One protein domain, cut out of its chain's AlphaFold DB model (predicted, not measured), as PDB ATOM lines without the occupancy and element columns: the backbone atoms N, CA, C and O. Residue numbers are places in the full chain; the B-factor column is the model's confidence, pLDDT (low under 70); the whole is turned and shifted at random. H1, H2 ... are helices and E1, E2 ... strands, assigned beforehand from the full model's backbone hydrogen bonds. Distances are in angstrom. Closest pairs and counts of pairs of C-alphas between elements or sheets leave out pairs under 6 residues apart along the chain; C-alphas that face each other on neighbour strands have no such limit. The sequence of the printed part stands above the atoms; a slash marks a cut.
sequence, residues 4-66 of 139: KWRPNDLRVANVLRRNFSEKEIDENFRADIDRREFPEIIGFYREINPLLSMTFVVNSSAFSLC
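Overview. This is residues 4 to 66 of the 139 residues of the protein "Conserved domain protein" of Parasutterella excrementihominis YIT 11859 (UniProt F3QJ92). A long two-stranded hairpin, E2 and E3, reaches away from a cluster of two helices and a short sheet, E1 and E4, in which the first and last printed strands pair. H2 packs on both E1 and E2, while H1 is close to the end of E3. The printed part has 63 residues, ordered E1, H1, H2, E2, E3, E4; both two-stranded sheets are antiparallel, and the class is mixed, helices and strands. It is compact, with a radius of gyration of the C-alphas of 11.5 A and spans of 33 by 25 by 18 A.

Arrangement. E1, residues 4 to 7, is the antiparallel neighbour of E4, residues 63 to 66, with N 4 and O 66 within hydrogen-bond range at 2.8 A. H1, residues 10 to 17, is close to but not clearly touching H2, residues 22 to 35; their lines are about perpendicular at 83 degrees. The closest C-alphas of E1 and H2 are those of Trp 5 and Asp 26, 5.0 A apart. E2, residues 41 to 49, and E3, residues 52 to 59, form an antiparallel hairpin, with N 44 and O 56 at 2.8 A. The closest C-alphas of H2 and E2 are those of Phe 29 and Ile 42, 6.6 A apart; those of H1 and E3 are Val 12 and Val 58, 7.8 A. H2 and E3 are apart. In H1 and H2 every O i to N i+4 pair is within hydrogen-bond range.

Along the chain. E1 begins at C-alpha 4, (5.353, 76.453, 66.516). H2 is 20.2 A long, E2 24.9 A and E3 23.5 A. E4 ends at C-alpha 66, (9.969, 73.920, 65.192).

Size, cuts and confidence. The C-alphas farthest apart, of Leu 51 and Cys 66, are 36.0 A apart. The printed part has no cut, and its five links are tight. Residues 36 to 38 have pLDDT under 70.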
ATOM      1  N   LYS A   4       5.430  75.020  66.197       87.88
ATOM      2  CA  LYS A   4       5.353  76.453  66.516       87.88
ATOM      3  C   LYS A   4       6.412  77.226  65.751       87.88
ATOM      4  O   LYS A   4       7.513  76.721  65.537       87.88
ATOM      5  N   TRP A   5       6.084  78.446  65.359       88.62
ATOM      6  CA  TRP A   5       7.045  79.357  64.757       88.62
ATOM      7  C   TRP A   5       7.926  79.953  65.841       88.62
ATOM      8  O   TRP A   5       7.438  80.551  66.799       88.62
ATOM      9  N   ARG A   6       9.236  79.766  65.697       89.62
ATOM     10  CA  ARG A   6      10.227  80.232  66.665       89.62
ATOM     11  C   ARG A   6      11.380  80.939  65.960       89.62
ATOM     12  O   ARG A   6      11.699  80.565  64.830       89.62
ATOM     13  N   PRO A   7      12.001  81.950  66.593       89.56
ATOM     14  CA  PRO A   7      13.136  82.631  65.992       89.56
ATOM     15  C   PRO A   7      14.339  81.691  65.885       89.56
ATOM     16  O   PRO A   7      14.781  81.183  66.903       89.56
ATOM     17  N   ASN A   8      14.893  81.502  64.691       84.81
ATOM     18  CA  ASN A   8      16.038  80.619  64.423       84.81
ATOM     19  C   ASN A   8      17.409  81.315  64.565       84.81
ATOM     20  O   ASN A   8      18.456  80.699  64.368       84.81
ATOM     21  N   ASP A   9      17.406  82.602  64.923       85.31
ATOM     22  CA  ASP A   9      18.589  83.383  65.270       85.31
ATOM     23  C   ASP A   9      18.553  83.749  66.760       85.31
ATOM     24  O   ASP A   9      17.593  84.344  67.251       85.31
ATOM     25  N   LEU A  10      19.625  83.426  67.490       79.50
ATOM     26  CA  LEU A  10      19.723  83.658  68.936       79.50
ATOM     27  C   LEU A  10      19.615  85.138  69.330       79.50
ATOM     28  O   LEU A  10      19.076  85.451  70.390       79.50
ATOM     29  N   ARG A  11      20.131  86.065  68.514       82.75
ATOM     30  CA  ARG A  11      20.065  87.502  68.824       82.75
ATOM     31  C   ARG A  11      18.638  88.000  68.667       82.75
ATOM     32  O   ARG A  11      18.151  88.709  69.545       82.75
ATOM     33  N   VAL A  12      17.967  87.591  67.591       88.81
ATOM     34  CA  VAL A  12      16.544  87.873  67.372       88.81
ATOM     35  C   VAL A  12      15.715  87.278  68.509       88.81
ATOM     36  O   VAL A  12      14.921  87.993  69.121       88.81
ATOM     37  N   ALA A  13      15.950  86.010  68.851       87.00
ATOM     38  CA  ALA A  13      15.253  85.322  69.929       87.00
ATOM     39  C   ALA A  13      15.391  86.065  71.266       87.00
ATOM     40  O   ALA A  13      14.391  86.333  71.928       87.00
ATOM     41  N   ASN A  14      16.610  86.468  71.637       83.19
ATOM     42  CA  ASN A  14      16.866  87.182  72.888       83.19
ATOM     43  C   ASN A  14      16.184  88.558  72.931       83.19
ATOM     44  O   ASN A  14      15.623  88.934  73.958       83.19
ATOM     45  N   VAL A  15      16.192  89.308  71.823       88.94
ATOM     46  CA  VAL A  15      15.511  90.613  71.753       88.94
ATOM     47  C   VAL A  15      13.999  90.449  71.892       88.94
ATOM     48  O   VAL A  15      13.373  91.186  72.657       88.94
ATOM     49  N   LEU A  16      13.410  89.477  71.191       91.06
ATOM     50  CA  LEU A  16      11.971  89.238  71.255       91.06
ATOM     51  C   LEU A  16      11.547  88.739  72.639       91.06
ATOM     52  O   LEU A  16      10.606  89.283  73.200       91.06
ATOM     53  N   ARG A  17      12.275  87.798  73.249       89.00
ATOM     54  CA  ARG A  17      11.940  87.223  74.569       89.00
ATOM     55  C   ARG A  17      11.958  88.207  75.724       89.00
ATOM     56  O   ARG A  17      11.203  88.046  76.675       89.00
ATOM     57  N   ARG A  18      12.785  89.248  75.636       87.81
ATOM     58  CA  ARG A  18      12.778  90.346  76.614       87.81
ATOM     59  C   ARG A  18      11.477  91.141  76.601       87.81
ATOM     60  O   ARG A  18      11.178  91.836  77.564       87.81
ATOM     61  N   ASN A  19      10.729  91.064  75.504       90.81
ATOM     62  CA  ASN A  19       9.557  91.891  75.265       90.81
ATOM     63  C   ASN A  19       8.280  91.084  75.060       90.81
ATOM     64  O   ASN A  19       7.213  91.665  75.217       90.81
ATOM     65  N   PHE A  20       8.365  89.799  74.708       91.19
ATOM     66  CA  PHE A  20       7.261  88.914  74.340       91.19
ATOM     67  C   PHE A  20       7.486  87.500  74.870       91.19
ATOM     68  O   PHE A  20       8.594  86.973  74.837       91.19
ATOM     69  N   SER A  21       6.411  86.866  75.327       89.19
ATOM     70  CA  SER A  21       6.408  85.439  75.643       89.19
ATOM     71  C   SER A  21       6.495  84.590  74.370       89.19
ATOM     72  O   SER A  21       6.062  85.010  73.301       89.19
ATOM     73  N   GLU A  22       6.977  83.347  74.484       86.25
ATOM     74  CA  GLU A  22       7.015  82.396  73.355       86.25
ATOM     75  C   GLU A  22       5.645  82.201  72.695       86.25
ATOM     76  O   GLU A  22       5.552  82.039  71.481       86.25
ATOM     77  N   LYS A  23       4.573  82.241  73.496       89.12
ATOM     78  CA  LYS A  23       3.202  82.143  72.996       89.12
ATOM     79  C   LYS A  23       2.844  83.349  72.126       89.12
ATOM     80  O   LYS A  23       2.347  83.165  71.024       89.12
ATOM     81  N   GLU A  24       3.130  84.562  72.599       92.44
ATOM     82  CA  GLU A  24       2.885  85.784  71.823       92.44
ATOM     83  C   GLU A  24       3.715  85.813  70.537       92.44
ATOM     84  O   GLU A  24       3.245  86.329  69.526       92.44
ATOM     85  N   ILE A  25       4.932  85.262  70.557       92.12
ATOM     86  CA  ILE A  25       5.788  85.190  69.371       92.12
ATOM     87  C   ILE A  25       5.159  84.284  68.298       92.12
ATOM     88  O   ILE A  25       4.986  84.727  67.162       92.12
ATOM     89  N   ASP A  26       4.770  83.055  68.660       91.81
ATOM     90  CA  ASP A  26       4.123  82.101  67.742       91.81
ATOM     91  C   ASP A  26       2.778  82.634  67.224       91.81
ATOM     92  O   ASP A  26       2.520  82.605  66.022       91.81
ATOM     93  N   GLU A  27       1.933  83.183  68.103       91.56
ATOM     94  CA  GLU A  27       0.614  83.707  67.728       91.56
ATOM     95  C   GLU A  27       0.705  84.910  66.777       91.56
ATOM     96  O   GLU A  27      -0.045  84.963  65.801       91.56
ATOM     97  N   ASN A  28       1.632  85.848  67.010       90.50
ATOM     98  CA  ASN A  28       1.827  86.989  66.108       90.50
ATOM     99  C   ASN A  28       2.350  86.544  64.739       90.50
ATOM    100  O   ASN A  28       1.834  86.991  63.717       90.50
ATOM    101  N   PHE A  29       3.338  85.643  64.710       90.06
ATOM    102  CA  PHE A  29       3.876  85.140  63.447       90.06
ATOM    103  C   PHE A  29       2.795  84.416  62.634       90.06
ATOM    104  O   PHE A  29       2.625  84.685  61.443       90.06
ATOM    105  N   ARG A  30       2.016  83.541  63.286       89.00
ATOM    106  CA  ARG A  30       0.888  82.835  62.660       89.00
ATOM    107  C   ARG A  30      -0.160  83.797  62.117       89.00
ATOM    108  O   ARG A  30      -0.596  83.648  60.984       89.00
ATOM    109  N   ALA A  31      -0.530  84.812  62.893       86.69
ATOM    110  CA  ALA A  31      -1.511  85.792  62.450       86.69
ATOM    111  C   ALA A  31      -1.066  86.540  61.182       86.69
ATOM    112  O   ALA A  31      -1.916  86.871  60.356       86.69
ATOM    113  N   ASP A  32       0.234  86.800  61.008       85.44
ATOM    114  CA  ASP A  32       0.755  87.479  59.818       85.44
ATOM    115  C   ASP A  32       0.853  86.544  58.601       85.44
ATOM    116  O   ASP A  32       0.428  86.936  57.512       85.44
ATOM    117  N   ILE A  33       1.339  85.308  58.769       82.62
ATOM    118  CA  ILE A  33       1.441  84.329  57.668       82.62
ATOM    119  C   ILE A  33       0.073  83.789  57.216       82.62
ATOM    120  O   ILE A  33      -0.107  83.506  56.037       82.62
ATOM    121  N   ASP A  34      -0.918  83.709  58.110       80.25
ATOM    122  CA  ASP A  34      -2.291  83.326  57.751       80.25
ATOM    123  C   ASP A  34      -3.011  84.443  56.971       80.25
ATOM    124  O   ASP A  34      -3.938  84.186  56.202       80.25
ATOM    125  N   ARG A  35      -2.608  85.705  57.176       76.56
ATOM    126  CA  ARG A  35      -3.207  86.882  56.520       76.56
ATOM    127  C   ARG A  35      -2.516  87.276  55.220       76.56
ATOM    128  O   ARG A  35      -3.138  87.946  54.395       76.56
ATOM    129  N   ARG A  36      -1.235  86.950  55.063       69.62
ATOM    130  CA  ARG A  36      -0.391  87.363  53.936       69.62
ATOM    131  C   ARG A  36       0.324  86.134  53.391       69.62
ATOM    132  O   ARG A  36       0.961  85.423  54.157       69.62
ATOM    133  N   GLU A  37       0.281  85.909  52.079       66.06
ATOM    134  CA  GLU A  37       1.141  84.896  51.455       66.06
ATOM    135  C   GLU A  37       2.612  85.288  51.670       66.06
ATOM    136  O   GLU A  37       3.122  86.188  51.009       66.06
ATOM    137  N   PHE A  38       3.266  84.636  52.637       64.56
ATOM    138  CA  PHE A  38       4.693  84.754  52.959       64.56
ATOM    139  C   PHE A  38       5.198  86.199  53.122       64.56
ATOM    140  O   PHE A  38       5.955  86.698  52.285       64.56
ATOM    141  N   PRO A  39       4.832  86.888  54.219       79.31
ATOM    142  CA  PRO A  39       5.360  88.219  54.486       79.31
ATOM    143  C   PRO A  39       6.889  88.169  54.615       79.31
ATOM    144  O   PRO A  39       7.422  87.349  55.355       79.31
ATOM    145  N   GLU A  40       7.612  89.065  53.939       86.94
ATOM    146  CA  GLU A  40       9.074  89.209  54.111       86.94
ATOM    147  C   GLU A  40       9.444  89.693  55.521       86.94
ATOM    148  O   GLU A  40      10.560  89.493  56.001       86.94
ATOM    149  N   ILE A  41       8.503  90.360  56.188       89.81
ATOM    150  CA  ILE A  41       8.704  91.047  57.456       89.81
ATOM    151  C   ILE A  41       7.510  90.792  58.373       89.81
ATOM    152  O   ILE A  41       6.364  90.942  57.953       89.81
ATOM    153  N   ILE A  42       7.805  90.496  59.636       90.56
ATOM    154  CA  ILE A  42       6.847  90.334  60.729       90.56
ATOM    155  C   ILE A  42       6.988  91.508  61.698       90.56
ATOM    156  O   ILE A  42       8.100  91.868  62.103       90.56
ATOM    157  N   GLY A  43       5.855  92.104  62.068       90.62
ATOM    158  CA  GLY A  43       5.788  93.183  63.051       90.62
ATOM    159  C   GLY A  43       5.306  92.688  64.413       90.62
ATOM    160  O   GLY A  43       4.216  92.135  64.513       90.62
ATOM    161  N   PHE A  44       6.071  92.948  65.475       92.69
ATOM    162  CA  PHE A  44       5.637  92.734  66.859       92.69
ATOM    163  C   PHE A  44       5.369  94.074  67.533       92.69
ATOM    164  O   PHE A  44       6.220  94.965  67.512       92.69
ATOM    165  N   TYR A  45       4.202  94.209  68.157       90.88
ATOM    166  CA  TYR A  45       3.745  95.449  68.776       90.88
ATOM    167  C   TYR A  45       3.540  95.273  70.281       90.88
ATOM    168  O   TYR A  45       2.889  94.325  70.719       90.88
ATOM    169  N   ARG A  46       4.057  96.215  71.075       91.19
ATOM    170  CA  ARG A  46       3.831  96.293  72.522       91.19
ATOM    171  C   ARG A  46       3.456  97.722  72.901       91.19
ATOM    172  O   ARG A  46       4.245  98.646  72.706       91.19
ATOM    173  N   GLU A  47       2.270  97.908  73.469       93.38
ATOM    174  CA  GLU A  47       1.907  99.182  74.093       93.38
ATOM    175  C   GLU A  47       2.603  99.302  75.453       93.38
ATOM    176  O   GLU A  47       2.566  98.372  76.259       93.38
ATOM    177  N   ILE A  48       3.263 100.435  75.693       90.94
ATOM    178  CA  ILE A  48       3.906 100.752  76.975       90.94
ATOM    179  C   ILE A  48       2.968 101.623  77.817       90.94
ATOM    180  O   ILE A  48       2.858 101.437  79.027       90.94
ATOM    181  N   ASN A  49       2.291 102.576  77.173       93.50
ATOM    182  CA  ASN A  49       1.194 103.371  77.720       93.50
ATOM    183  C   ASN A  49       0.371 103.979  76.556       93.50
ATOM    184  O   ASN A  49       0.801 103.872  75.406       93.50
ATOM    185  N   PRO A  50      -0.740 104.692  76.820       95.62
ATOM    186  CA  PRO A  50      -1.625 105.192  75.761       95.62
ATOM    187  C   PRO A  50      -0.983 106.135  74.730       95.62
ATOM    188  O   PRO A  50      -1.566 106.377  73.677       95.62
ATOM    189  N   LEU A  51       0.186 106.707  75.031       95.31
ATOM    190  CA  LEU A  51       0.916 107.628  74.155       95.31
ATOM    191  C   LEU A  51       2.241 107.046  73.639       95.31
ATOM    192  O   LEU A  51       2.918 107.701  72.848       95.31
ATOM    193  N   LEU A  52       2.638 105.851  74.089       92.62
ATOM    194  CA  LEU A  52       3.928 105.245  73.769       92.62
ATOM    195  C   LEU A  52       3.784 103.753  73.484       92.62
ATOM    196  O   LEU A  52       3.364 102.968  74.335       92.62
ATOM    197  N   SER A  53       4.255 103.352  72.312       92.75
ATOM    198  CA  SER A  53       4.353 101.958  71.906       92.75
ATOM    199  C   SER A  53       5.731 101.642  71.342       92.75
ATOM    200  O   SER A  53       6.464 102.520  70.883       92.75
ATOM    201  N   MET A  54       6.087 100.365  71.404       93.94
ATOM    202  CA  MET A  54       7.314  99.822  70.849       93.94
ATOM    203  C   MET A  54       6.964  98.818  69.756       93.94
ATOM    204  O   MET A  54       6.098  97.960  69.935       93.94
ATOM    205  N   THR A  55       7.638  98.944  68.615       92.69
ATOM    206  CA  THR A  55       7.467  98.048  67.469       92.69
ATOM    207  C   THR A  55       8.799  97.397  67.135       92.69
ATOM    208  O   THR A  55       9.810  98.086  67.004       92.69
ATOM    209  N   PHE A  56       8.789  96.078  66.969       93.12
ATOM    210  CA  PHE A  56       9.919  95.306  66.466       93.12
ATOM    211  C   PHE A  56       9.587  94.811  65.070       93.12
ATOM    212  O   PHE A  56       8.507  94.277  64.832       93.12
ATOM    213  N   VAL A  57      10.532  94.990  64.159       92.44
ATOM    214  CA  VAL A  57      10.395  94.612  62.758       92.44
ATOM    215  C   VAL A  57      11.461  93.569  62.474       92.44
ATOM    216  O   VAL A  57      12.651  93.847  62.626       92.44
ATOM    217  N   VAL A  58      11.037  92.360  62.122       92.38
ATOM    218  CA  VAL A  58      11.930  91.207  61.971       92.38
ATOM    219  C   VAL A  58      11.701  90.574  60.607       92.38
ATOM    220  O   VAL A  58      10.560  90.438  60.179       92.38
ATOM    221  N   ASN A  59      12.772  90.183  59.917       92.94
ATOM    222  CA  ASN A  59      12.629  89.419  58.680       92.94
ATOM    223  C   ASN A  59      12.020  88.042  58.993       92.94
ATOM    224  O   ASN A  59      12.455  87.381  59.938       92.94
ATOM    225  N   SER A  60      11.037  87.597  58.212       90.38
ATOM    226  CA  SER A  60      10.394  86.295  58.429       90.38
ATOM    227  C   SER A  60      11.358  85.117  58.275       90.38
ATOM    228  O   SER A  60      11.161  84.092  58.920       90.38
ATOM    229  N   SER A  61      12.456  85.278  57.525       90.31
ATOM    230  CA  SER A  61      13.525  84.277  57.408       90.31
ATOM    231  C   SER A  61      14.226  83.980  58.735       90.31
ATOM    232  O   SER A  61      14.890  82.953  58.861       90.31
ATOM    233  N   ALA A  62      14.103  84.874  59.722       90.19
ATOM    234  CA  ALA A  62      14.615  84.665  61.070       90.19
ATOM    235  C   ALA A  62      13.736  83.716  61.899       90.19
ATOM    236  O   ALA A  62      13.958  83.592  63.100       90.19
ATOM    237  N   PHE A  63      12.728  83.079  61.298       90.25
ATOM    238  CA  PHE A  63      11.846  82.123  61.951       90.25
ATOM    239  C   PHE A  63      11.856  80.776  61.240       90.25
ATOM    240  O   PHE A  63      11.924  80.686  60.015       90.25
ATOM    241  N   SER A  64      11.735  79.723  62.038       87.62
ATOM    242  CA  SER A  64      11.568  78.353  61.579       87.62
ATOM    243  C   SER A  64      10.378  77.719  62.283       87.62
ATOM    244  O   SER A  64      10.039  78.069  63.417       87.62
ATOM    245  N   LEU A  65       9.738  76.776  61.598       86.44
ATOM    246  CA  LEU A  65       8.708  75.941  62.188       86.44
ATOM    247  C   LEU A  65       9.396  74.810  62.963       86.44
ATOM    248  O   LEU A  65      10.062  73.964  62.365       86.44
ATOM    249  N   CYS A  66       9.255  74.818  64.286       82.81
ATOM    250  CA  CYS A  66       9.969  73.920  65.192       82.81
ATOM    251  C   CYS A  66       8.990  73.173  66.105       82.81
ATOM    252  O   CYS A  66       7.900  73.661  66.419       82.81
TER     253      CYS A  66